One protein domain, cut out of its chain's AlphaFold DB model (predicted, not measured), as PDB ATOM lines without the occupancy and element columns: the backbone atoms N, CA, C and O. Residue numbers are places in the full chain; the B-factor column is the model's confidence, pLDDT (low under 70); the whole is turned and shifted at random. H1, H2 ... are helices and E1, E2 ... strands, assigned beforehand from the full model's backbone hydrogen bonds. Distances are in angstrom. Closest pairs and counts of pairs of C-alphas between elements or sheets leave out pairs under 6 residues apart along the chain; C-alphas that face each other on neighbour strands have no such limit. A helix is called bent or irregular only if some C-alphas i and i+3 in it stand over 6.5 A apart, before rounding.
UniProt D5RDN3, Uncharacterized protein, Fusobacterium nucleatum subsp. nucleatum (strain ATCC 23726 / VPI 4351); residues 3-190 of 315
ATOM      1  N   ALA A   3      29.451  41.335  39.916       93.38
ATOM      2  CA  ALA A   3      30.223  40.586  38.940       93.38
ATOM      3  C   ALA A   3      29.667  39.173  38.768       93.38
ATOM      4  O   ALA A   3      29.123  38.574  39.697       93.38
ATOM      5  N   ASP A   4      29.825  38.643  37.565       94.94
ATOM      6  CA  ASP A   4      29.728  37.214  37.319       94.94
ATOM      7  C   ASP A   4      30.983  36.535  37.888       94.94
ATOM      8  O   ASP A   4      32.094  37.016  37.657       94.94
ATOM      9  N   ALA A   5      30.816  35.469  38.670       94.56
ATOM     10  CA  ALA A   5      31.934  34.768  39.288       94.56
ATOM     11  C   ALA A   5      31.661  33.271  39.453       94.56
ATOM     12  O   ALA A   5      30.514  32.816  39.485       94.56
ATOM     13  N   ILE A   6      32.742  32.519  39.639       95.62
ATOM     14  CA  ILE A   6      32.700  31.152  40.151       95.62
ATOM     15  C   ILE A   6      33.190  31.134  41.598       95.62
ATOM     16  O   ILE A   6      34.135  31.834  41.955       95.62
ATOM     17  N   CYS A   7      32.558  30.313  42.429       97.31
ATOM     18  CA  CYS A   7      32.987  30.073  43.798       97.31
ATOM     19  C   CYS A   7      33.083  28.573  44.082       97.31
ATOM     20  O   CYS A   7      32.396  27.755  43.467       97.31
ATOM     21  N   TYR A   8      33.913  28.200  45.045       97.62
ATOM     22  CA  TYR A   8      34.046  26.835  45.523       97.62
ATOM     23  C   TYR A   8      33.290  26.667  46.844       97.62
ATOM     24  O   TYR A   8      33.471  27.482  47.749       97.62
ATOM     25  N   PRO A   9      32.471  25.609  47.000       97.31
ATOM     26  CA  PRO A   9      31.694  25.324  48.207       97.31
ATOM     27  C   PRO A   9      32.563  24.772  49.352       97.31
ATOM     28  O   PRO A   9      32.250  23.760  49.978       97.31
ATOM     29  N   THR A  10      33.654  25.476  49.642       96.12
ATOM     30  CA  THR A  10      34.642  25.211  50.687       96.12
ATOM     31  C   THR A  10      35.106  26.526  51.313       96.12
ATOM     32  O   THR A  10      34.884  27.596  50.746       96.12
ATOM     33  N   ASP A  11      35.773  26.446  52.459       93.88
ATOM     34  CA  ASP A  11      36.358  27.572  53.199       93.88
ATOM     35  C   ASP A  11      37.802  27.911  52.773       93.88
ATOM     36  O   ASP A  11      38.489  28.692  53.429       93.88
ATOM     37  N   GLY A  12      38.297  27.282  51.703       93.31
ATOM     38  CA  GLY A  12      39.685  27.399  51.249       93.31
ATOM     39  C   GLY A  12      40.669  26.499  51.992       93.31
ATOM     40  O   GLY A  12      41.862  26.530  51.693       93.31
ATOM     41  N   ASN A  13      40.187  25.652  52.905       92.88
ATOM     42  CA  ASN A  13      40.978  24.660  53.628       92.88
ATOM     43  C   ASN A  13      40.345  23.256  53.572       92.88
ATOM     44  O   ASN A  13      40.467  22.462  54.501       92.88
ATOM     45  N   LYS A  14      39.658  22.948  52.462       91.44
ATOM     46  CA  LYS A  14      38.985  21.657  52.216       91.44
ATOM     47  C   LYS A  14      37.934  21.288  53.272       91.44
ATOM     48  O   LYS A  14      37.619  20.109  53.410       91.44
ATOM     49  N   ASN A  15      37.340  22.263  53.963       94.62
ATOM     50  CA  ASN A  15      36.155  22.018  54.783       94.62
ATOM     51  C   ASN A  15      34.894  22.334  53.989       94.62
ATOM     52  O   ASN A  15      34.839  23.313  53.248       94.62
ATOM     53  N   PHE A  16      33.858  21.515  54.153       97.19
ATOM     54  CA  PHE A  16      32.571  21.790  53.530       97.19
ATOM     55  C   PHE A  16      32.018  23.127  54.023       97.19
ATOM     56  O   PHE A  16      31.922  23.324  55.234       97.19
ATOM     57  N   PHE A  17      31.645  24.030  53.105       96.31
ATOM     58  CA  PHE A  17      31.309  25.413  53.471       96.31
ATOM     59  C   PHE A  17      30.219  25.495  54.543       96.31
ATOM     60  O   PHE A  17      30.270  26.377  55.381       96.31
ATOM     61  N   TRP A  18      29.243  24.578  54.559       96.44
ATOM     62  CA  TRP A  18      28.145  24.601  55.533       96.44
ATOM     63  C   TRP A  18      28.417  23.771  56.801       96.44
ATOM     64  O   TRP A  18      27.561  23.671  57.681       96.44
ATOM     65  N   ASN A  19      29.618  23.202  56.925       95.62
ATOM     66  CA  ASN A  19      30.106  22.505  58.115       95.62
ATOM     67  C   ASN A  19      30.992  23.420  58.980       95.62
ATOM     68  O   ASN A  19      32.113  23.067  59.342       95.62
ATOM     69  N   VAL A  20      30.505  24.623  59.290       92.12
ATOM     70  CA  VAL A  20      31.258  25.590  60.102       92.12
ATOM     71  C   VAL A  20      31.048  25.305  61.593       92.12
ATOM     72  O   VAL A  20      29.918  25.034  62.001       92.12
ATOM     73  N   PRO A  21      32.090  25.364  62.436       90.25
ATOM     74  CA  PRO A  21      31.926  25.298  63.886       90.25
ATOM     75  C   PRO A  21      31.123  26.490  64.434       90.25
ATOM     76  O   PRO A  21      31.303  27.617  63.990       90.25
ATOM     77  N   ASN A  22      30.316  26.287  65.481       90.25
ATOM     78  CA  ASN A  22      29.610  27.382  66.181       90.25
ATOM     79  C   ASN A  22      30.513  28.180  67.137       90.25
ATOM     80  O   ASN A  22      30.047  28.738  68.124       90.25
ATOM     81  N   LYS A  23      31.820  28.165  66.889       86.81
ATOM     82  CA  LYS A  23      32.816  28.922  67.637       86.81
ATOM     83  C   LYS A  23      33.771  29.571  66.642       86.81
ATOM     84  O   LYS A  23      34.014  28.969  65.592       86.81
ATOM     85  N   PRO A  24      34.345  30.738  66.962       82.62
ATOM     86  CA  PRO A  24      35.341  31.360  66.107       82.62
ATOM     87  C   PRO A  24      36.487  30.393  65.796       82.62
ATOM     88  O   PRO A  24      37.071  29.781  66.693       82.62
ATOM     89  N   VAL A  25      36.805  30.264  64.512       84.25
ATOM     90  CA  VAL A  25      37.951  29.498  64.024       84.25
ATOM     91  C   VAL A  25      38.781  30.359  63.091       84.25
ATOM     92  O   VAL A  25      38.269  31.250  62.418       84.25
ATOM     93  N   LYS A  26      40.088  30.097  63.069       83.50
ATOM     94  CA  LYS A  26      40.981  30.716  62.095       83.50
ATOM     95  C   LYS A  26      40.794  30.008  60.758       83.50
ATOM     96  O   LYS A  26      41.004  28.801  60.678       83.50
ATOM     97  N   THR A  27      40.469  30.772  59.725       84.50
ATOM     98  CA  THR A  27      40.359  30.281  58.350       84.50
ATOM     99  C   THR A  27      41.360  31.040  57.495       84.50
ATOM    100  O   THR A  27      41.363  32.263  57.496       84.50
ATOM    101  N   LEU A  28      42.220  30.334  56.761       86.81
ATOM    102  CA  LEU A  28      43.285  30.970  55.974       86.81
ATOM    103  C   LEU A  28      42.729  31.952  54.928       86.81
ATOM    104  O   LEU A  28      43.266  33.040  54.746       86.81
ATOM    105  N   ALA A  29      41.593  31.605  54.319       92.50
ATOM    106  CA  ALA A  29      40.921  32.381  53.282       92.50
ATOM    107  C   ALA A  29      40.379  33.756  53.723       92.50
ATOM    108  O   ALA A  29      39.983  34.540  52.861       92.50
ATOM    109  N   THR A  30      40.350  34.070  55.026       90.38
ATOM    110  CA  THR A  30      39.957  35.409  55.509       90.38
ATOM    111  C   THR A  30      41.079  36.443  55.400       90.38
ATOM    112  O   THR A  30      40.860  37.585  55.782       90.38
ATOM    113  N   GLY A  31      42.278  36.039  54.972       90.75
ATOM    114  CA  GLY A  31      43.412  36.926  54.715       90.75
ATOM    115  C   GLY A  31      44.021  36.696  53.326       90.75
ATOM    116  O   GLY A  31      43.534  35.846  52.571       90.75
ATOM    117  N   PRO A  32      45.118  37.394  52.986       91.31
ATOM    118  CA  PRO A  32      45.843  37.168  51.743       91.31
ATOM    119  C   PRO A  32      46.570  35.817  51.757       91.31
ATOM    120  O   PRO A  32      47.058  35.355  52.792       91.31
ATOM    121  N   ALA A  33      46.699  35.197  50.586       91.62
ATOM    122  CA  ALA A  33      47.494  33.990  50.414       91.62
ATOM    123  C   ALA A  33      48.979  34.364  50.334       91.62
ATOM    124  O   ALA A  33      49.409  35.001  49.372       91.62
ATOM    125  N   TYR A  34      49.763  33.953  51.331       88.88
ATOM    126  CA  TYR A  34      51.219  34.075  51.295       88.88
ATOM    127  C   TYR A  34      51.831  32.937  50.471       88.88
ATOM    128  O   TYR A  34      51.622  31.757  50.768       88.88
ATOM    129  N   LEU A  35      52.583  33.301  49.433       83.31
ATOM    130  CA  LEU A  35      53.205  32.369  48.490       83.31
ATOM    131  C   LEU A  35      54.732  32.320  48.605       83.31
ATOM    132  O   LEU A  35      55.379  31.687  47.777       83.31
ATOM    133  N   GLY A  36      55.316  33.003  49.590       71.88
ATOM    134  CA  GLY A  36      56.759  32.968  49.791       71.88
ATOM    135  C   GLY A  36      57.234  31.564  50.150       71.88
ATOM    136  O   GLY A  36      56.670  30.915  51.031       71.88
ATOM    137  N   ASP A  37      58.275  31.109  49.454       61.91
ATOM    138  CA  ASP A  37      58.813  29.753  49.585       61.91
ATOM    139  C   ASP A  37      60.318  29.741  49.947       61.91
ATOM    140  O   ASP A  37      60.935  28.688  49.823       61.91
ATOM    141  N   ASN A  38      60.899  30.886  50.360       47.69
ATOM    142  CA  ASN A  38      62.139  31.089  51.151       47.69
ATOM    143  C   ASN A  38      62.533  32.594  51.172       47.69
ATOM    144  O   ASN A  38      61.920  33.394  50.467       47.69
ATOM    145  N   GLU A  39      63.538  32.957  51.987       46.94
ATOM    146  CA  GLU A  39      63.919  34.272  52.576       46.94
ATOM    147  C   GLU A  39      63.772  35.591  51.778       46.94
ATOM    148  O   GLU A  39      63.898  36.650  52.384       46.94
ATOM    149  N   ASN A  40      63.467  35.595  50.477       42.94
ATOM    150  CA  ASN A  40      63.414  36.820  49.666       42.94
ATOM    151  C   ASN A  40      62.192  36.968  48.733       42.94
ATOM    152  O   ASN A  40      62.163  37.914  47.944       42.94
ATOM    153  N   SER A  41      61.166  36.105  48.802       56.69
ATOM    154  CA  SER A  41      59.899  36.337  48.082       56.69
ATOM    155  C   SER A  41      58.744  36.671  49.033       56.69
ATOM    156  O   SER A  41      58.170  35.820  49.709       56.69
ATOM    157  N   PHE A  42      58.370  37.951  49.074       66.75
ATOM    158  CA  PHE A  42      57.178  38.440  49.777       66.75
ATOM    159  C   PHE A  42      55.978  38.506  48.828       66.75
ATOM    160  O   PHE A  42      55.367  39.560  48.657       66.75
ATOM    161  N   THR A  43      55.661  37.392  48.164       81.06
ATOM    162  CA  THR A  43      54.514  37.344  47.252       81.06
ATOM    163  C   THR A  43      53.240  37.066  48.039       81.06
ATOM    164  O   THR A  43      53.118  36.035  48.705       81.06
ATOM    165  N   TYR A  44      52.287  37.987  47.938       87.62
ATOM    166  CA  TYR A  44      50.951  37.858  48.503       87.62
ATOM    167  C   TYR A  44      49.917  38.005  47.396       87.62
ATOM    168  O   TYR A  44      50.012  38.914  46.573       87.62
ATOM    169  N   ILE A  45      48.910  37.138  47.415       90.31
ATOM    170  CA  ILE A  45      47.726  37.264  46.569       90.31
ATOM    171  C   ILE A  45      46.545  37.625  47.457       90.31
ATOM    172  O   ILE A  45      46.225  36.897  48.396       90.31
ATOM    173  N   TRP A  46      45.901  38.748  47.157       90.38
ATOM    174  CA  TRP A  46      44.761  39.274  47.902       90.38
ATOM    175  C   TRP A  46      43.539  39.455  47.008       90.38
ATOM    176  O   TRP A  46      43.639  39.462  45.777       90.38
ATOM    177  N   GLY A  47      42.383  39.654  47.642       89.38
ATOM    178  CA  GLY A  47      41.175  40.095  46.949       89.38
ATOM    179  C   GLY A  47      40.689  39.144  45.849       89.38
ATOM    180  O   GLY A  47      40.270  39.606  44.787       89.38
ATOM    181  N   GLN A  48      40.752  37.834  46.090       92.69
ATOM    182  CA  GLN A  48      40.331  36.785  45.158       92.69
ATOM    183  C   GLN A  48      39.087  36.034  45.678       92.69
ATOM    184  O   GLN A  48      39.219  34.947  46.244       92.69
ATOM    185  N   PRO A  49      37.874  36.584  45.495       94.25
ATOM    186  CA  PRO A  49      36.634  36.144  46.141       94.25
ATOM    187  C   PRO A  49      36.115  34.791  45.619       94.25
ATOM    188  O   PRO A  49      35.150  34.743  44.857       94.25
ATOM    189  N   VAL A  50      36.695  33.674  46.061       96.25
ATOM    190  CA  VAL A  50      36.398  32.330  45.520       96.25
ATOM    191  C   VAL A  50      35.741  31.366  46.515       96.25
ATOM    192  O   VAL A  50      34.996  30.486  46.104       96.25
ATOM    193  N   TYR A  51      35.957  31.500  47.817       97.81
ATOM    194  CA  TYR A  51      35.468  30.560  48.833       97.81
ATOM    195  C   TYR A  51      34.157  31.017  49.462       97.81
ATOM    196  O   TYR A  51      33.785  32.189  49.382       97.81
ATOM    197  N   LEU A  52      33.430  30.085  50.078       97.56
ATOM    198  CA  LEU A  52      32.093  30.334  50.607       97.56
ATOM    199  C   LEU A  52      32.041  30.200  52.124       97.56
ATOM    200  O   LEU A  52      32.648  29.314  52.719       97.56
ATOM    201  N   TYR A  53      31.215  31.047  52.727       95.75
ATOM    202  CA  TYR A  53      30.813  30.967  54.119       95.75
ATOM    203  C   TYR A  53      29.279  31.089  54.224       95.75
ATOM    204  O   TYR A  53      28.666  31.933  53.558       95.75
ATOM    205  N   PRO A  54      28.614  30.232  55.014       95.81
ATOM    206  CA  PRO A  54      27.165  30.130  55.048       95.81
ATOM    207  C   PRO A  54      26.559  31.219  55.939       95.81
ATOM    208  O   PRO A  54      27.046  31.492  57.031       95.81
ATOM    209  N   THR A  55      25.439  31.798  55.507       94.75
ATOM    210  CA  THR A  55      24.634  32.713  56.341       94.75
ATOM    211  C   THR A  55      23.351  32.087  56.898       94.75
ATOM    212  O   THR A  55      22.775  32.612  57.846       94.75
ATOM    213  N   GLN A  56      22.893  30.963  56.335       94.00
ATOM    214  CA  GLN A  56      21.733  30.222  56.822       94.00
ATOM    215  C   GLN A  56      22.152  29.143  57.815       94.00
ATOM    216  O   GLN A  56      23.197  28.507  57.667       94.00
ATOM    217  N   THR A  57      21.292  28.886  58.797       94.50
ATOM    218  CA  THR A  57      21.456  27.742  59.694       94.50
ATOM    219  C   THR A  57      21.189  26.436  58.957       94.50
ATOM    220  O   THR A  57      20.324  26.397  58.082       94.50
ATOM    221  N   THR A  58      21.837  25.343  59.355       95.44
ATOM    222  CA  THR A  58      21.656  24.030  58.708       95.44
ATOM    223  C   THR A  58      20.238  23.454  58.800       95.44
ATOM    224  O   THR A  58      19.937  22.511  58.074       95.44
ATOM    225  N   ASP A  59      19.363  24.017  59.639       94.25
ATOM    226  CA  ASP A  59      17.932  23.667  59.694       94.25
ATOM    227  C   ASP A  59      17.213  23.944  58.365       94.25
ATOM    228  O   ASP A  59      16.231  23.285  58.036       94.25
ATOM    229  N   SER A  60      17.725  24.884  57.564       95.12
ATOM    230  CA  SER A  60      17.188  25.207  56.237       95.12
ATOM    231  C   SER A  60      17.557  24.173  55.168       95.12
ATOM    232  O   SER A  60      17.135  24.288  54.013       95.12
ATOM    233  N   TYR A  61      18.387  23.178  55.497       97.62
ATOM    234  CA  TYR A  61      18.793  22.156  54.544       97.62
ATOM    235  C   TYR A  61      17.595  21.331  54.061       97.62
ATOM    236  O   TYR A  61      16.762  20.878  54.840       97.62
ATOM    237  N   ASN A  62      17.549  21.081  52.754       98.19
ATOM    238  CA  ASN A  62      16.515  20.280  52.117       98.19
ATOM    239  C   ASN A  62      17.140  19.471  50.977       98.19
ATOM    240  O   ASN A  62      17.555  20.041  49.966       98.19
ATOM    241  N   GLU A  63      17.202  18.149  51.134       97.94
ATOM    242  CA  GLU A  63      17.835  17.255  50.160       97.94
ATOM    243  C   GLU A  63      17.125  17.269  48.799       97.94
ATOM    244  O   GLU A  63      17.793  17.334  47.769       97.94
ATOM    245  N   ASN A  64      15.789  17.335  48.770       98.56
ATOM    246  CA  ASN A  64      15.026  17.430  47.518       98.56
ATOM    247  C   ASN A  64      15.389  18.702  46.744       98.56
ATOM    248  O   ASN A  64      15.479  18.694  45.515       98.56
ATOM    249  N   ARG A  65      15.643  19.805  47.459       98.38
ATOM    250  CA  ARG A  65      16.081  21.059  46.837       98.38
ATOM    251  C   ARG A  65      17.505  20.959  46.292       98.38
ATOM    252  O   ARG A  65      17.779  21.548  45.249       98.38
ATOM    253  N   VAL A  66      18.387  20.214  46.959       98.56
ATOM    254  CA  VAL A  66      19.725  19.904  46.430       98.56
ATOM    255  C   VAL A  66      19.610  19.068  45.157       98.56
ATOM    256  O   VAL A  66      20.197  19.452  44.151       98.56
ATOM    257  N   GLY A  67      18.811  17.994  45.170       98.62
ATOM    258  CA  GLY A  67      18.576  17.143  43.997       98.62
ATOM    259  C   GLY A  67      18.070  17.941  42.795       98.62
ATOM    260  O   GLY A  67      18.678  17.900  41.730       98.62
ATOM    261  N   TYR A  68      17.063  18.791  43.010       98.62
ATOM    262  CA  TYR A  68      16.557  19.710  41.987       98.62
ATOM    263  C   TYR A  68      17.661  20.575  41.351       98.62
ATOM    264  O   TYR A  68      17.702  20.742  40.132       98.62
ATOM    265  N   TYR A  69      18.568  21.141  42.155       98.62
ATOM    266  CA  TYR A  69      19.657  21.957  41.616       98.62
ATOM    267  C   TYR A  69      20.755  21.127  40.957       98.62
ATOM    268  O   TYR A  69      21.346  21.606  39.994       98.62
ATOM    269  N   MET A  70      21.010  19.898  41.412       98.50
ATOM    270  CA  MET A  70      21.927  18.991  40.715       98.50
ATOM    271  C   MET A  70      21.432  18.702  39.297       98.50
ATOM    272  O   MET A  70      22.220  18.780  38.356       98.50
ATOM    273  N   ASP A  71      20.134  18.439  39.135       98.44
ATOM    274  CA  ASP A  71      19.527  18.215  37.820       98.44
ATOM    275  C   ASP A  71      19.624  19.471  36.949       98.44
ATOM    276  O   ASP A  71      20.070  19.396  35.806       98.44
ATOM    277  N   LYS A  72      19.324  20.654  37.506       98.19
ATOM    278  CA  LYS A  72      19.428  21.921  36.764       98.19
ATOM    279  C   LYS A  72      20.852  22.295  36.368       98.19
ATOM    280  O   LYS A  72      21.033  22.878  35.304       98.19
ATOM    281  N   ILE A  73      21.853  21.976  37.186       97.25
ATOM    282  CA  ILE A  73      23.261  22.193  36.829       97.25
ATOM    283  C   ILE A  73      23.644  21.304  35.641       97.25
ATOM    284  O   ILE A  73      24.232  21.803  34.686       97.25
ATOM    285  N   LYS A  74      23.260  20.022  35.664       97.00
ATOM    286  CA  LYS A  74      23.535  19.082  34.565       97.00
ATOM    287  C   LYS A  74      22.808  19.452  33.270       97.00
ATOM    288  O   LYS A  74      23.396  19.361  32.203       97.00
ATOM    289  N   GLU A  75      21.542  19.855  33.370       97.38
ATOM    290  CA  GLU A  75      20.693  20.206  32.223       97.38
ATOM    291  C   GLU A  75      21.149  21.502  31.539       97.38
ATOM    292  O   GLU A  75      21.170  21.579  30.315       97.38
ATOM    293  N   LEU A  76      21.497  22.529  32.323       96.38
ATOM    294  CA  LEU A  76      21.693  23.889  31.810       96.38
ATOM    295  C   LEU A  76      23.161  24.309  31.687       96.38
ATOM    296  O   LEU A  76      23.436  25.325  31.046       96.38
ATOM    297  N   GLY A  77      24.093  23.586  32.317       92.19
ATOM    298  CA  GLY A  77      25.524  23.888  32.293       92.19
ATOM    299  C   GLY A  77      25.822  25.347  32.656       92.19
ATOM    300  O   GLY A  77      25.578  25.794  33.785       92.19
ATOM    301  N   ASP A  78      26.315  26.109  31.677       88.81
ATOM    302  CA  ASP A  78      26.649  27.531  31.822       88.81
ATOM    303  C   ASP A  78      25.457  28.427  32.177       88.81
ATOM    304  O   ASP A  78      25.629  29.449  32.843       88.81
ATOM    305  N   SER A  79      24.247  28.013  31.800       93.44
ATOM    306  CA  SER A  79      22.995  28.732  32.067       93.44
ATOM    307  C   SER A  79      22.330  28.319  33.385       93.44
ATOM    308  O   SER A  79      21.179  28.677  33.646       93.44
ATOM    309  N   SER A  80      23.014  27.531  34.220       94.50
ATOM    310  CA  SER A  80      22.469  27.071  35.499       94.50
ATOM    311  C   SER A  80      22.162  28.229  36.469       94.50
ATOM    312  O   SER A  80      22.800  29.287  36.418       94.50
ATOM    313  N   PRO A  81      21.172  28.066  37.376       95.19
ATOM    314  CA  PRO A  81      20.790  29.120  38.309       95.19
ATOM    315  C   PRO A  81      21.960  29.576  39.187       95.19
ATOM    316  O   PRO A  81      22.554  28.780  39.912       95.19
ATOM    317  N   ARG A  82      22.225  30.883  39.189       97.88
ATOM    318  CA  ARG A  82      23.319  31.491  39.956       97.88
ATOM    319  C   ARG A  82      22.975  31.614  41.433       97.88
ATOM    320  O   ARG A  82      21.836  31.933  41.784       97.88
ATOM    321  N   ALA A  83      23.948  31.379  42.303       98.38
ATOM    322  CA  ALA A  83      23.893  31.826  43.691       98.38
ATOM    323  C   ALA A  83      24.126  33.343  43.772       98.38
ATOM    324  O   ALA A  83      24.667  33.940  42.845       98.38
ATOM    325  N   ILE A  84      23.724  33.968  44.874       98.62
ATOM    326  CA  ILE A  84      24.050  35.364  45.174       98.62
ATOM    327  C   ILE A  84      24.972  35.350  46.380       98.62
ATOM    328  O   ILE A  84      24.618  34.807  47.429       98.62
ATOM    329  N   VAL A  85      26.150  35.940  46.231       98.50
ATOM    330  CA  VAL A  85      27.166  35.948  47.282       98.50
ATOM    331  C   VAL A  85      27.695  37.362  47.498       98.50
ATOM    332  O   VAL A  85      27.749  38.164  46.567       98.50
ATOM    333  N   TYR A  86      28.068  37.679  48.731       97.88
ATOM    334  CA  TYR A  86      28.636  38.963  49.125       97.88
ATOM    335  C   TYR A  86      30.087  38.765  49.548       97.88
ATOM    336  O   TYR A  86      30.348  37.986  50.463       97.88
ATOM    337  N   ASN A  87      31.031  39.451  48.909       95.69
ATOM    338  CA  ASN A  87      32.430  39.383  49.309       95.69
ATOM    339  C   ASN A  87      32.614  40.051  50.673       95.69
ATOM    340  O   ASN A  87      32.352  41.242  50.823       95.69
ATOM    341  N   PHE A  88      33.056  39.269  51.655       90.38
ATOM    342  CA  PHE A  88      33.364  39.778  52.985       90.38
ATOM    343  C   PHE A  88      34.762  40.386  53.010       90.38
ATOM    344  O   PHE A  88      34.932  41.551  53.359       90.38
ATOM    345  N   SER A  89      35.758  39.578  52.648       83.81
ATOM    346  CA  SER A  89      37.160  39.976  52.600       83.81
ATOM    347  C   SER A  89      37.983  38.909  51.888       83.81
ATOM    348  O   SER A  89      37.657  37.720  51.970       83.81
ATOM    349  N   ASP A  90      39.039  39.350  51.208       91.25
ATOM    350  CA  ASP A  90      40.012  38.522  50.501       91.25
ATOM    351  C   ASP A  90      39.369  37.397  49.680       91.25
ATOM    352  O   ASP A  90      38.843  37.663  48.598       91.25
ATOM    353  N   PHE A  91      39.387  36.155  50.177       95.69
ATOM    354  CA  PHE A  91      38.875  35.010  49.436       95.69
ATOM    355  C   PHE A  91      37.477  34.555  49.864       95.69
ATOM    356  O   PHE A  91      36.902  33.715  49.179       95.69
ATOM    357  N   ILE A  92      36.910  35.069  50.959       96.06
ATOM    358  CA  ILE A  92      35.638  34.584  51.517       96.06
ATOM    359  C   ILE A  92      34.443  35.406  51.032       96.06
ATOM    360  O   ILE A  92      34.410  36.637  51.125       96.06
ATOM    361  N   ASN A  93      33.398  34.690  50.619       97.62
ATOM    362  CA  ASN A  93      32.094  35.242  50.286       97.62
ATOM    363  C   ASN A  93      30.993  34.667  51.178       97.62
ATOM    364  O   ASN A  93      30.871  33.455  51.346       97.62
ATOM    365  N   PHE A  94      30.129  35.534  51.689       97.31
ATOM    366  CA  PHE A  94      28.902  35.149  52.367       97.31
ATOM    367  C   PHE A  94      27.838  34.749  51.354       97.31
ATOM    368  O   PHE A  94      27.469  35.533  50.482       97.31
ATOM    369  N   VAL A  95      27.318  33.531  51.481       98.12
ATOM    370  CA  VAL A  95      26.210  33.061  50.644       98.12
ATOM    371  C   VAL A  95      24.938  33.771  51.086       98.12
ATOM    372  O   VAL A  95      24.480  33.530  52.195       98.12
ATOM    373  N   ILE A  96      24.361  34.635  50.251       97.94
ATOM    374  CA  ILE A  96      23.097  35.337  50.537       97.94
ATOM    375  C   ILE A  96      21.911  34.484  50.080       97.94
ATOM    376  O   ILE A  96      20.963  34.275  50.832       97.94
ATOM    377  N   ASP A  97      22.010  33.946  48.864       97.56
ATOM    378  CA  ASP A  97      21.097  32.949  48.308       97.56
ATOM    379  C   ASP A  97      21.901  31.853  47.611       97.56
ATOM    380  O   ASP A  97      22.855  32.136  46.885       97.56
ATOM    381  N   GLY A  98      21.481  30.599  47.775       97.88
ATOM    382  CA  GLY A  98      22.057  29.483  47.029       97.88
ATOM    383  C   GLY A  98      22.789  28.435  47.857       97.88
ATOM    384  O   GLY A  98      23.573  27.690  47.282       97.88
ATOM    385  N   HIS A  99      22.517  28.299  49.158       98.38
ATOM    386  CA  HIS A  99      23.089  27.220  49.977       98.38
ATOM    387  C   HIS A  99      22.858  25.829  49.369       98.38
ATOM    388  O   HIS A  99      23.803  25.058  49.233       98.38
ATOM    389  N   HIS A 100      21.643  25.515  48.901       98.62
ATOM    390  CA  HIS A 100      21.376  24.231  48.230       98.62
ATOM    391  C   HIS A 100      22.034  24.120  46.848       98.62
ATOM    392  O   HIS A 100      22.382  23.015  46.443       98.62
ATOM    393  N   LYS A 101      22.244  25.242  46.142       98.50
ATOM    394  CA  LYS A 101      23.005  25.274  44.876       98.50
ATOM    395  C   LYS A 101      24.475  24.941  45.148       98.50
ATOM    396  O   LYS A 101      25.043  24.099  44.468       98.50
ATOM    397  N   ALA A 102      25.054  25.520  46.201       98.31
ATOM    398  CA  ALA A 102      26.406  25.221  46.661       98.31
ATOM    399  C   ALA A 102      26.553  23.752  47.093       98.31
ATOM    400  O   ALA A 102      27.525  23.102  46.716       98.31
ATOM    401  N   CYS A 103      25.567  23.195  47.810       98.25
ATOM    402  CA  CYS A 103      25.503  21.759  48.105       98.25
ATOM    403  C   CYS A 103      25.482  20.906  46.828       98.25
ATOM    404  O   CYS A 103      26.173  19.892  46.767       98.25
ATOM    405  N   ALA A 104      24.687  21.293  45.828       98.50
ATOM    406  CA  ALA A 104      24.593  20.578  44.559       98.50
ATOM    407  C   ALA A 104      25.926  20.617  43.796       98.50
ATOM    408  O   ALA A 104      26.439  19.562  43.431       98.50
ATOM    409  N   SER A 105      26.526  21.801  43.638       97.56
ATOM    410  CA  SER A 105      27.857  21.970  43.038       97.56
ATOM    411  C   SER A 105      28.915  21.139  43.761       97.56
ATOM    412  O   SER A 105      29.676  20.441  43.097       97.56
ATOM    413  N   ALA A 106      28.906  21.131  45.101       97.75
ATOM    414  CA  ALA A 106      29.817  20.317  45.903       97.75
ATOM    415  C   ALA A 106      29.706  18.836  45.529       97.75
ATOM    416  O   ALA A 106      30.687  18.229  45.110       97.75
ATOM    417  N   LEU A 107      28.498  18.266  45.590       98.06
ATOM    418  CA  LEU A 107      28.272  16.852  45.273       98.06
ATOM    419  C   LEU A 107      28.637  16.486  43.828       98.06
ATOM    420  O   LEU A 107      29.078  15.365  43.582       98.06
ATOM    421  N   LEU A 108      28.477  17.418  42.887       96.81
ATOM    422  CA  LEU A 108      28.896  17.230  41.496       96.81
ATOM    423  C   LEU A 108      30.414  17.386  41.308       96.81
ATOM    424  O   LEU A 108      30.965  16.863  40.346       96.81
ATOM    425  N   GLY A 109      31.114  18.028  42.247       94.12
ATOM    426  CA  GLY A 109      32.521  18.400  42.102       94.12
ATOM    427  C   GLY A 109      32.731  19.581  41.153       94.12
ATOM    428  O   GLY A 109      33.819  19.733  40.611       94.12
ATOM    429  N   GLU A 110      31.696  20.395  40.959       93.81
ATOM    430  CA  GLU A 110      31.670  21.524  40.031       93.81
ATOM    431  C   GLU A 110      31.865  22.848  40.769       93.81
ATOM    432  O   GLU A 110      31.585  22.968  41.966       93.81
ATOM    433  N   SER A 111      32.308  23.881  40.056       95.00
ATOM    434  CA  SER A 111      32.276  25.243  40.600       95.00
ATOM    435  C   SER A 111      30.835  25.769  40.694       95.00
ATOM    436  O   SER A 111      29.961  25.405  39.905       95.00
ATOM    437  N   LEU A 112      30.555  26.619  41.685       97.50
ATOM    438  CA  LEU A 112      29.262  27.278  41.842       97.50
ATOM    439  C   LEU A 112      29.258  28.603  41.084       97.50
ATOM    440  O   LEU A 112      30.026  29.507  41.409       97.50
ATOM    441  N   ARG A 113      28.335  28.760  40.136       97.50
ATOM    442  CA  ARG A 113      28.123  30.037  39.446       97.50
ATOM    443  C   ARG A 113      27.419  31.025  40.357       97.50
ATOM    444  O   ARG A 113      26.396  30.705  40.965       97.50
ATOM    445  N   CYS A 114      27.945  32.238  40.413       98.12
ATOM    446  CA  CYS A 114      27.516  33.264  41.342       98.12
ATOM    447  C   CYS A 114      27.278  34.604  40.638       98.12
ATOM    448  O   CYS A 114      27.904  34.934  39.632       98.12
ATOM    449  N   LEU A 115      26.359  35.381  41.203       98.12
ATOM    450  CA  LEU A 115      26.358  36.833  41.137       98.12
ATOM    451  C   LEU A 115      27.040  37.322  42.412       98.12
ATOM    452  O   LEU A 115      26.514  37.164  43.516       98.12
ATOM    453  N   LEU A 116      28.240  37.859  42.251       97.50
ATOM    454  CA  LEU A 116      29.104  38.305  43.327       97.50
ATOM    455  C   LEU A 116      28.918  39.804  43.562       97.50
ATOM    456  O   LEU A 116      29.147  40.620  42.671       97.50
ATOM    457  N   ILE A 117      28.541  40.168  44.782       97.12
ATOM    458  CA  ILE A 117      28.468  41.546  45.257       97.12
ATOM    459  C   ILE A 117      29.794  41.871  45.941       97.12
ATOM    460  O   ILE A 117      30.115  41.293  46.975       97.12
ATOM    461  N   ILE A 118      30.547  42.812  45.381       93.31
ATOM    462  CA  ILE A 118      31.824  43.271  45.936       93.31
ATOM    463  C   ILE A 118      31.612  44.661  46.539       93.31
ATOM    464  O   ILE A 118      31.241  45.584  45.790       93.31
ATOM    465  N   PRO A 119      31.806  44.838  47.859       89.12
ATOM    466  CA  PRO A 119      31.717  46.148  48.480       89.12
ATOM    467  C   PRO A 119      32.830  47.058  47.962       89.12
ATOM    468  O   PRO A 119      33.951  46.621  47.715       89.12
ATOM    469  N   GLY A 120      32.490  48.329  47.761       83.69
ATOM    470  CA  GLY A 120      33.464  49.356  47.419       83.69
ATOM    471  C   GLY A 120      34.055  49.950  48.688       83.69
ATOM    472  O   GLY A 120      33.299  50.382  49.556       83.69
ATOM    473  N   VAL A 121      35.380  49.990  48.789       79.50
ATOM    474  CA  VAL A 121      36.097  50.608  49.907       79.50
ATOM    475  C   VAL A 121      36.890  51.797  49.388       79.50
ATOM    476  O   VAL A 121      37.714  51.664  48.485       79.50
ATOM    477  N   PHE A 122      36.647  52.972  49.964       77.25
ATOM    478  CA  PHE A 122      37.468  54.143  49.680       77.25
ATOM    479  C   PHE A 122      38.790  54.035  50.415       77.25
ATOM    480  O   PHE A 122      38.825  54.000  51.645       77.25
ATOM    481  N   THR A 123      39.873  54.038  49.649       73.12
ATOM    482  CA  THR A 123      41.218  53.965  50.201       73.12
ATOM    483  C   THR A 123      42.020  55.181  49.774       73.12
ATOM    484  O   THR A 123      41.951  55.651  48.635       73.12
ATOM    485  N   LYS A 124      42.788  55.712  50.724       75.88
ATOM    486  CA  LYS A 124      43.740  56.795  50.512       75.88
ATOM    487  C   LYS A 124      45.119  56.279  50.881       75.88
ATOM    488  O   LYS A 124      45.325  55.838  52.006       75.88
ATOM    489  N   TYR A 125      46.057  56.374  49.952       77.62
ATOM    490  CA  TYR A 125      47.456  56.057  50.219       77.62
ATOM    491  C   TYR A 125      48.362  57.164  49.706       77.62
ATOM    492  O   TYR A 125      48.038  57.874  48.750       77.62
ATOM    493  N   TYR A 126      49.510  57.298  50.357       80.19
ATOM    494  CA  TYR A 126      50.543  58.216  49.923       80.19
ATOM    495  C   TYR A 126      51.363  57.575  48.807       80.19
ATOM    496  O   TYR A 126      51.998  56.538  49.008       80.19
ATOM    497  N   ASN A 127      51.355  58.178  47.621       80.88
ATOM    498  CA  ASN A 127      52.229  57.756  46.543       80.88
ATOM    499  C   ASN A 127      53.572  58.477  46.684       80.88
ATOM    500  O   ASN A 127      53.678  59.659  46.368       80.88
ATOM    501  N   VAL A 128      54.595  57.742  47.125       84.62
ATOM    502  CA  VAL A 128      55.948  58.275  47.356       84.62
ATOM    503  C   VAL A 128      56.594  58.805  46.069       84.62
ATOM    504  O   VAL A 128      57.328  59.782  46.115       84.62
ATOM    505  N   LYS A 129      56.316  58.192  44.909       85.69
ATOM    506  CA  LYS A 129      56.911  58.610  43.625       85.69
ATOM    507  C   LYS A 129      56.334  59.925  43.106       85.69
ATOM    508  O   LYS A 129      57.035  60.674  42.441       85.69
ATOM    509  N   GLU A 130      55.054  60.171  43.368       84.38
ATOM    510  CA  GLU A 130      54.332  61.359  42.893       84.38
ATOM    511  C   GLU A 130      54.144  62.420  43.987       84.38
ATOM    512  O   GLU A 130      53.437  63.398  43.753       84.38
ATOM    513  N   ASP A 131      54.728  62.198  45.169       86.50
ATOM    514  CA  ASP A 131      54.661  63.059  46.356       86.50
ATOM    515  C   ASP A 131      53.242  63.562  46.684       86.50
ATOM    516  O   ASP A 131      53.007  64.714  47.047       86.50
ATOM    517  N   LYS A 132      52.242  62.695  46.494       83.38
ATOM    518  CA  LYS A 132      50.835  63.056  46.682       83.38
ATOM    519  C   LYS A 132      49.987  61.879  47.120       83.38
ATOM    520  O   LYS A 132      50.263  60.716  46.821       83.38
ATOM    521  N   ASN A 133      48.884  62.197  47.785       78.88
ATOM    522  CA  ASN A 133      47.866  61.207  48.102       78.88
ATOM    523  C   ASN A 133      47.096  60.811  46.842       78.88
ATOM    524  O   ASN A 133      46.606  61.676  46.116       78.88
ATOM    525  N   LYS A 134      46.930  59.507  46.633       77.94
ATOM    526  CA  LYS A 134      45.978  58.964  45.666       77.94
ATOM    527  C   LYS A 134      44.769  58.416  46.408       77.94
ATOM    528  O   LYS A 134      44.910  57.768  47.446       77.94
ATOM    529  N   ILE A 135      43.591  58.715  45.873       78.31
ATOM    530  CA  ILE A 135      42.308  58.224  46.369       78.31
ATOM    531  C   ILE A 135      41.753  57.294  45.301       78.31
ATOM    532  O   ILE A 135      41.702  57.664  44.128       78.31
ATOM    533  N   TYR A 136      41.345  56.104  45.710       80.12
ATOM    534  CA  TYR A 136      40.738  55.123  44.827       80.12
ATOM    535  C   TYR A 136      39.557  54.447  45.517       80.12
ATOM    536  O   TYR A 136      39.472  54.393  46.748       80.12
ATOM    537  N   LEU A 137      38.628  53.967  44.698       83.31
ATOM    538  CA  LEU A 137      37.550  53.087  45.108       83.31
ATOM    539  C   LEU A 137      37.962  51.656  44.771       83.31
ATOM    540  O   LEU A 137      38.008  51.285  43.598       83.31
ATOM    541  N   ALA A 138      38.275  50.880  45.802       83.75
ATOM    542  CA  ALA A 138      38.683  49.490  45.680       83.75
ATOM    543  C   ALA A 138      37.461  48.570  45.702       83.75
ATOM    544  O   ALA A 138      36.610  48.670  46.586       83.75
ATOM    545  N   PHE A 139      37.402  47.641  44.758       86.94
ATOM    546  CA  PHE A 139      36.506  46.495  44.752       86.94
ATOM    547  C   PHE A 139      37.360  45.230  44.765       86.94
ATOM    548  O   PHE A 139      37.734  44.712  43.712       86.94
ATOM    549  N   SER A 140      37.654  44.711  45.958       86.06
ATOM    550  CA  SER A 140      38.550  43.562  46.120       86.06
ATOM    551  C   SER A 140      39.938  43.855  45.519       86.06
ATOM    552  O   SER A 140      40.604  44.771  45.989       86.06
ATOM    553  N   SER A 141      40.378  43.136  44.479       82.31
ATOM    554  CA  SER A 141      41.663  43.364  43.798       82.31
ATOM    555  C   SER A 141      41.597  44.371  42.639       82.31
ATOM    556  O   SER A 141      42.554  44.475  41.873       82.31
ATOM    557  N   THR A 142      40.464  45.046  42.432       84.00
ATOM    558  CA  THR A 142      40.268  45.999  41.332       84.00
ATOM    559  C   THR A 142      40.084  47.407  41.872       84.00
ATOM    560  O   THR A 142      39.139  47.662  42.612       84.00
ATOM    561  N   ASP A 143      40.924  48.335  41.423       84.25
ATOM    562  CA  ASP A 143      40.873  49.732  41.848       84.25
ATOM    563  C   ASP A 143      40.357  50.635  40.729       84.25
ATOM    564  O   ASP A 143      40.781  50.533  39.578       84.25
ATOM    565  N   ILE A 144      39.463  51.559  41.084       83.69
ATOM    566  CA  ILE A 144      39.008  52.641  40.208       83.69
ATOM    567  C   ILE A 144      39.553  53.953  40.761       83.69
ATOM    568  O   ILE A 144      39.310  54.302  41.921       83.69
ATOM    569  N   SER A 145      40.297  54.688  39.933       80.25
ATOM    570  CA  SER A 145      40.818  56.004  40.304       80.25
ATOM    571  C   SER A 145      39.672  56.971  40.588       80.25
ATOM    572  O   SER A 145      38.647  56.936  39.912       80.25
ATOM    573  N   ASN A 146      39.841  57.878  41.552       75.00
ATOM    574  CA  ASN A 146      38.812  58.868  41.882       75.00
ATOM    575  C   ASN A 146      38.380  59.733  40.685       75.00
ATOM    576  O   ASN A 146      37.223  60.140  40.633       75.00
ATOM    577  N   VAL A 147      39.288  60.000  39.741       77.38
ATOM    578  CA  VAL A 147      38.993  60.770  38.519       77.38
ATOM    579  C   VAL A 147      38.073  60.023  37.552       77.38
ATOM    580  O   VAL A 147      37.380  60.661  36.768       77.38
ATOM    581  N   ASP A 148      38.037  58.692  37.639       82.38
ATOM    582  CA  ASP A 148      37.229  57.830  36.774       82.38
ATOM    583  C   ASP A 148      35.860  57.508  37.396       82.38
ATOM    584  O   ASP A 148      35.021  56.864  36.765       82.38
ATOM    585  N   ILE A 149      35.605  57.941  38.639       76.62
ATOM    586  CA  ILE A 149      34.318  57.748  39.311       76.62
ATOM    587  C   ILE A 149      33.325  58.790  38.772       76.62
ATOM    588  O   ILE A 149      33.535  59.987  38.972       76.62
ATOM    589  N   PRO A 150      32.206  58.374  38.146       79.44
ATOM    590  CA  PRO A 150      31.204  59.312  37.655       79.44
ATOM    591  C   PRO A 150      30.674  60.230  38.760       79.44
ATOM    592  O   PRO A 150      30.323  59.763  39.846       79.44
ATOM    593  N   GLU A 151      30.512  61.518  38.451       78.38
ATOM    594  CA  GLU A 151      30.119  62.561  39.410       78.38
ATOM    595  C   GLU A 151      28.822  62.235  40.166       78.38
ATOM    596  O   GLU A 151      28.715  62.498  41.362       78.38
ATOM    597  N   ARG A 152      27.864  61.548  39.528       79.50
ATOM    598  CA  ARG A 152      26.618  61.081  40.172       79.50
ATOM    599  C   ARG A 152      26.831  60.161  41.383       79.50
ATOM    600  O   ARG A 152      25.921  60.006  42.188       79.50
ATOM    601  N   TYR A 153      27.998  59.531  41.492       72.94
ATOM    602  CA  TYR A 153      28.367  58.661  42.608       72.94
ATOM    603  C   TYR A 153      29.279  59.357  43.625       72.94
ATOM    604  O   TYR A 153      29.555  58.776  44.671       72.94
ATOM    605  N   SER A 154      29.699  60.603  43.367       67.50
ATOM    606  CA  SER A 154      30.545  61.393  44.277       67.50
ATOM    607  C   SER A 154      29.902  61.589  45.658       67.50
ATOM    608  O   SER A 154      30.588  61.562  46.673       67.50
ATOM    609  N   SER A 155      28.573  61.699  45.722       67.19
ATOM    610  CA  SER A 155      27.812  61.864  46.968       67.19
ATOM    611  C   SER A 155      27.701  60.587  47.810       67.19
ATOM    612  O   SER A 155      27.445  60.666  49.013       67.19
ATOM    613  N   LEU A 156      27.910  59.411  47.205       64.38
ATOM    614  CA  LEU A 156      27.999  58.128  47.915       64.38
ATOM    615  C   LEU A 156      29.369  57.946  48.583       64.38
ATOM    616  O   LEU A 156      29.520  57.092  49.455       64.38
ATOM    617  N   VAL A 157      30.351  58.770  48.208       60.34
ATOM    618  CA  VAL A 157      31.694  58.823  48.795       60.34
ATOM    619  C   VAL A 157      31.642  59.591  50.111       60.34
ATOM    620  O   VAL A 157      32.217  60.666  50.269       60.34
ATOM    621  N   LYS A 158      30.914  59.063  51.093       57.16
ATOM    622  CA  LYS A 158      31.038  59.566  52.459       57.16
ATOM    623  C   LYS A 158      32.328  59.002  53.042       57.16
ATOM    624  O   LYS A 158      32.401  57.823  53.373       57.16
ATOM    625  N   PHE A 159      33.353  59.847  53.146       54.38
ATOM    626  CA  PHE A 159      34.521  59.582  53.985       54.38
ATOM    627  C   PHE A 159      34.068  59.586  55.451       54.38
ATOM    628  O   PHE A 159      34.187  60.582  56.160       54.38
ATOM    629  N   GLU A 160      33.506  58.475  55.909       53.34
ATOM    630  CA  GLU A 160      33.367  58.222  57.333       53.34
ATOM    631  C   GLU A 160      34.686  57.619  57.801       53.34
ATOM    632  O   GLU A 160      34.959  56.439  57.594       53.34
ATOM    633  N   ILE A 161      35.544  58.449  58.401       53.69
ATOM    634  CA  ILE A 161      36.604  57.929  59.265       53.69
ATOM    635  C   ILE A 161      35.855  57.264  60.421       53.69
ATOM    636  O   ILE A 161      35.153  57.982  61.143       53.69
ATOM    637  N   PRO A 162      35.941  55.932  60.598       53.22
ATOM    638  CA  PRO A 162      35.310  55.289  61.737       53.22
ATOM    639  C   PRO A 162      35.815  56.005  62.985       53.22
ATOM    640  O   PRO A 162      37.029  56.135  63.169       53.22
ATOM    641  N   ALA A 163      34.905  56.543  63.802       57.06
ATOM    642  CA  ALA A 163      35.304  57.184  65.046       57.06
ATOM    643  C   ALA A 163      36.232  56.208  65.804       57.06
ATOM    644  O   ALA A 163      35.898  55.021  65.850       57.06
ATOM    645  N   PRO A 164      37.358  56.649  66.408       52.16
ATOM    646  CA  PRO A 164      38.385  55.764  66.987       52.16
ATOM    647  C   PRO A 164      37.905  54.809  68.093       52.16
ATOM    648  O   PRO A 164      38.695  54.073  68.675       52.16
ATOM    649  N   ARG A 165      36.615  54.847  68.422       55.12
ATOM    650  CA  ARG A 165      35.904  53.970  69.338       55.12
ATOM    651  C   ARG A 165      34.480  53.799  68.814       55.12
ATOM    652  O   ARG A 165      33.562  54.480  69.271       55.12
ATOM    653  N   SER A 166      34.272  52.908  67.848       58.00
ATOM    654  CA  SER A 166      32.951  52.289  67.740       58.00
ATOM    655  C   SER A 166      32.656  51.637  69.095       58.00
ATOM    656  O   SER A 166      33.547  51.046  69.710       58.00
ATOM    657  N   LYS A 167      31.434  51.815  69.617       61.16
ATOM    658  CA  LYS A 167      30.968  51.054  70.788       61.16
ATOM    659  C   LYS A 167      31.328  49.593  70.555       61.16
ATOM    660  O   LYS A 167      31.075  49.101  69.459       61.16
ATOM    661  N   GLU A 168      31.912  48.942  71.555       62.84
ATOM    662  CA  GLU A 168      32.194  47.511  71.509       62.84
ATOM    663  C   GLU A 168      30.912  46.787  71.078       62.84
ATOM    664  O   GLU A 168      29.909  46.772  71.797       62.84
ATOM    665  N   ILE A 169      30.890  46.299  69.835       67.44
ATOM    666  CA  ILE A 169      29.756  45.540  69.326       67.44
ATOM    667  C   ILE A 169      29.921  44.157  69.932       67.44
ATOM    668  O   ILE A 169      30.732  43.360  69.467       67.44
ATOM    669  N   ILE A 170      29.163  43.884  70.990       72.06
ATOM    670  CA  ILE A 170      29.083  42.544  71.563       72.06
ATOM    671  C   ILE A 170      28.276  41.690  70.583       72.06
ATOM    672  O   ILE A 170      27.043  41.669  70.608       72.06
ATOM    673  N   ILE A 171      28.983  41.010  69.684       69.69
ATOM    674  CA  ILE A 171      28.401  39.985  68.826       69.69
ATOM    675  C   ILE A 171      28.209  38.746  69.698       69.69
ATOM    676  O   ILE A 171      29.163  38.222  70.264       69.69
ATOM    677  N   LYS A 172      26.960  38.298  69.838       71.75
ATOM    678  CA  LYS A 172      26.676  37.005  70.462       71.75
ATOM    679  C   LYS A 172      26.929  35.906  69.443       71.75
ATOM    680  O   LYS A 172      26.486  36.029  68.301       71.75
ATOM    681  N   ASP A 173      27.579  34.835  69.878       72.62
ATOM    682  CA  ASP A 173      27.769  33.654  69.046       72.62
ATOM    683  C   ASP A 173      26.410  33.126  68.566       72.62
ATOM    684  O   ASP A 173      25.482  32.900  69.348       72.62
ATOM    685  N   GLY A 174      26.290  32.967  67.251       74.88
ATOM    686  CA  GLY A 174      25.145  32.338  66.610       74.88
ATOM    687  C   GLY A 174      25.388  30.846  66.407       74.88
ATOM    688  O   GLY A 174      26.514  30.408  66.186       74.88
ATOM    689  N   ILE A 175      24.314  30.057  66.427       84.88
ATOM    690  CA  ILE A 175      24.373  28.639  66.062       84.88
ATOM    691  C   ILE A 175      24.036  28.519  64.574       84.88
ATOM    692  O   ILE A 175      22.866  28.559  64.194       84.88
ATOM    693  N   VAL A 176      25.064  28.375  63.739       86.44
ATOM    694  CA  VAL A 176      24.925  28.189  62.286       86.44
ATOM    695  C   VAL A 176      24.800  26.705  61.947       86.44
ATOM    696  O   VAL A 176      23.957  26.322  61.136       86.44
ATOM    697  N   ASN A 177      25.594  25.855  62.594       92.00
ATOM    698  CA  ASN A 177      25.624  24.426  62.325       92.00
ATOM    699  C   ASN A 177      24.980  23.628  63.461       92.00
ATOM    700  O   ASN A 177      25.467  23.609  64.587       92.00
ATOM    701  N   LYS A 178      23.869  22.961  63.163       92.31
ATOM    702  CA  LYS A 178      23.073  22.172  64.113       92.31
ATOM    703  C   LYS A 178      23.031  20.689  63.760       92.31
ATOM    704  O   LYS A 178      22.281  19.938  64.377       92.31
ATOM    705  N   ARG A 179      23.800  20.261  62.757       93.00
ATOM    706  CA  ARG A 179      23.781  18.882  62.265       93.00
ATOM    707  C   ARG A 179      25.182  18.343  62.041       93.00
ATOM    708  O   ARG A 179      26.140  19.086  61.866       93.00
ATOM    709  N   ASN A 180      25.257  17.025  61.938       94.06
ATOM    710  CA  ASN A 180      26.397  16.372  61.321       94.06
ATOM    711  C   ASN A 180      26.136  16.233  59.818       94.06
ATOM    712  O   ASN A 180      25.007  15.973  59.390       94.06
ATOM    713  N   TRP A 181      27.181  16.441  59.026       96.19
ATOM    714  CA  TRP A 181      27.123  16.307  57.577       96.19
ATOM    715  C   TRP A 181      27.487  14.893  57.146       96.19
ATOM    716  O   TRP A 181      28.398  14.271  57.692       96.19
ATOM    717  N   GLU A 182      26.780  14.391  56.140       96.88
ATOM    718  CA  GLU A 182      27.049  13.089  55.552       96.88
ATOM    719  C   GLU A 182      28.423  13.078  54.878       96.88
ATOM    720  O   GLU A 182      28.863  14.069  54.287       96.88
ATOM    721  N   LYS A 183      29.068  11.906  54.876       96.94
ATOM    722  CA  LYS A 183      30.397  11.702  54.287       96.94
ATOM    723  C   LYS A 183      30.498  12.206  52.840       96.94
ATOM    724  O   LYS A 183      31.510  12.796  52.482       96.94
ATOM    725  N   LYS A 184      29.424  12.082  52.045       96.81
ATOM    726  CA  LYS A 184      29.356  12.602  50.665       96.81
ATOM    727  C   LYS A 184      29.686  14.095  50.568       96.81
ATOM    728  O   LYS A 184      30.381  14.494  49.643       96.81
ATOM    729  N   TYR A 185      29.250  14.912  51.528       97.56
ATOM    730  CA  TYR A 185      29.558  16.343  51.551       97.56
ATOM    731  C   TYR A 185      30.978  16.607  52.038       97.56
ATOM    732  O   TYR A 185      31.695  17.397  51.426       97.56
ATOM    733  N   LEU A 186      31.411  15.918  53.092       96.69
ATOM    734  CA  LEU A 186      32.761  16.075  53.636       96.69
ATOM    735  C   LEU A 186      33.845  15.672  52.624       96.69
ATOM    736  O   LEU A 186      34.869  16.339  52.510       96.69
ATOM    737  N   ASP A 187      33.604  14.619  51.845       94.81
ATOM    738  CA  ASP A 187      34.535  14.154  50.816       94.81
ATOM    739  C   ASP A 187      34.472  14.992  49.535       94.81
ATOM    740  O   ASP A 187      35.487  15.151  48.854       94.81
ATOM    741  N   SER A 188      33.307  15.570  49.220       94.81
ATOM    742  CA  SER A 188      33.104  16.343  47.991       94.81
ATOM    743  C   SER A 188      34.077  17.511  47.830       94.81
ATOM    744  O   SER A 188      34.534  17.798  46.723       94.81
ATOM    745  N   VAL A 189      34.462  18.148  48.937       90.31
ATOM    746  CA  VAL A 189      35.290  19.356  48.901       90.31
ATOM    747  C   VAL A 189      36.776  19.110  48.683       90.31
ATOM    748  O   VAL A 189      37.515  20.053  48.401       90.31
ATOM    749  N   LYS A 190      37.222  17.851  48.751       89.50
ATOM    750  CA  LYS A 190      38.624  17.466  48.528       89.50
ATOM    751  C   LYS A 190      39.108  17.765  47.106       89.50
ATOM    752  O   LYS A 190      40.315  17.861  46.896       89.50
TER     753      LYS A 190
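What this domain is: This is residues 3 to 190 of the 315 residues of an uncharacterized protein of Fusobacterium nucleatum subsp. nucleatum (strain ATCC 23726 / VPI 4351) (UniProt D5RDN3). A five-stranded sheet, strongly twisted and folded back on itself, makes the core at one end, with H2 packed on it and H1 and H4 each packed on H2; a three-stranded arm, E6 E7 E8, makes the other end. H3 lies near the arm's end of the model, and from it a long link, standing free at residues 161 to 172, loops back to H4. The printed part has 188 residues, of which 88, under half, are in named elements, mixed helices and strands: E1 E2 H1 E3 E4 H2 E5 E6 E7 E8 H3 H4. The larger sheet, order E1 E5 E3 E4 E2, is mixed; the smaller is antiparallel. The whole is only just loose, close to compact, with a radius of gyration of the C-alphas of 19.5 A, and spans 59 by 42 by 36 A.

How they stand to each other: Begin at E1, residues 3 to 7, antiparallel to E5, residues 112 to 117; look for N 3 and O 116, 2.9 A apart. E5 is parallel to E3, residues 83 to 89, with N 85 and O 115 at 3.0 A. E3 forms a hairpin with E4, residues 92 to 97, N 86 and O 94 at 2.8 A. E4 is parallel to E2, residues 51 to 54, N 53 and O 93 at 2.8 A. In this folded sheet, one sheet bent back into two leaves, E1 and E5 face E4 and E2, with E3 as the hinge. H2, residues 99 to 108, is on it at a height over the sheet of 9.0 A. H1, residues 63 to 79, only grazes it; H1 touches H2, closest C-alphas Met 70 and Ala 104, 4.9 A. H4, residues 183 to 190, touches H2 about perpendicular at 78 degrees, closest C-alphas Ala 106 and Ser 188, 5.6 A. E6, residues 121 to 127, E7, residues 132 to 139, and E8, residues 142 to 145, form a meander of successive antiparallel neighbours, with N 123 and O 136 at 3.0 A and N 137 and O 144 at 2.9 A. H3, residues 151 to 156, is apart from E6 and E7. Every O i to N i+4 pair is within hydrogen-bond range in H2, against 11 of 13 in H1, 2 of 4 in H4 and 0 of 2 in H3, where 2 of 3 O i to N i+3 pairs are.

Where its parts are: Find C-alpha 3 at (30.223, 40.586, 38.940), where E1 begins. H1 runs 22.0 A from (17.835, 17.255, 50.160), with a kink of 58 degrees near residue 73; it is irregular, C-alphas 75 and 78 being 9.4 A apart, and H3 only just so, C-alphas 152 and 155 being 6.9 A apart. E7 also spans 22.0 A, E6 18.0 A and E3 17.9 A. H4 ends at C-alpha 190, (38.624, 17.466, 48.528).

The domain as a whole: The two C-alphas farthest apart, Asn 64 and Asp 131, are 60.5 A apart. The printed part has no cut. The links E1 to E2 and H3 to H4 are long; in the first, residues 33 to 34 pair with 44 to 45, antiparallel. The pLDDT is under 70 at residues 37 to 42, 154 to 169 and 171.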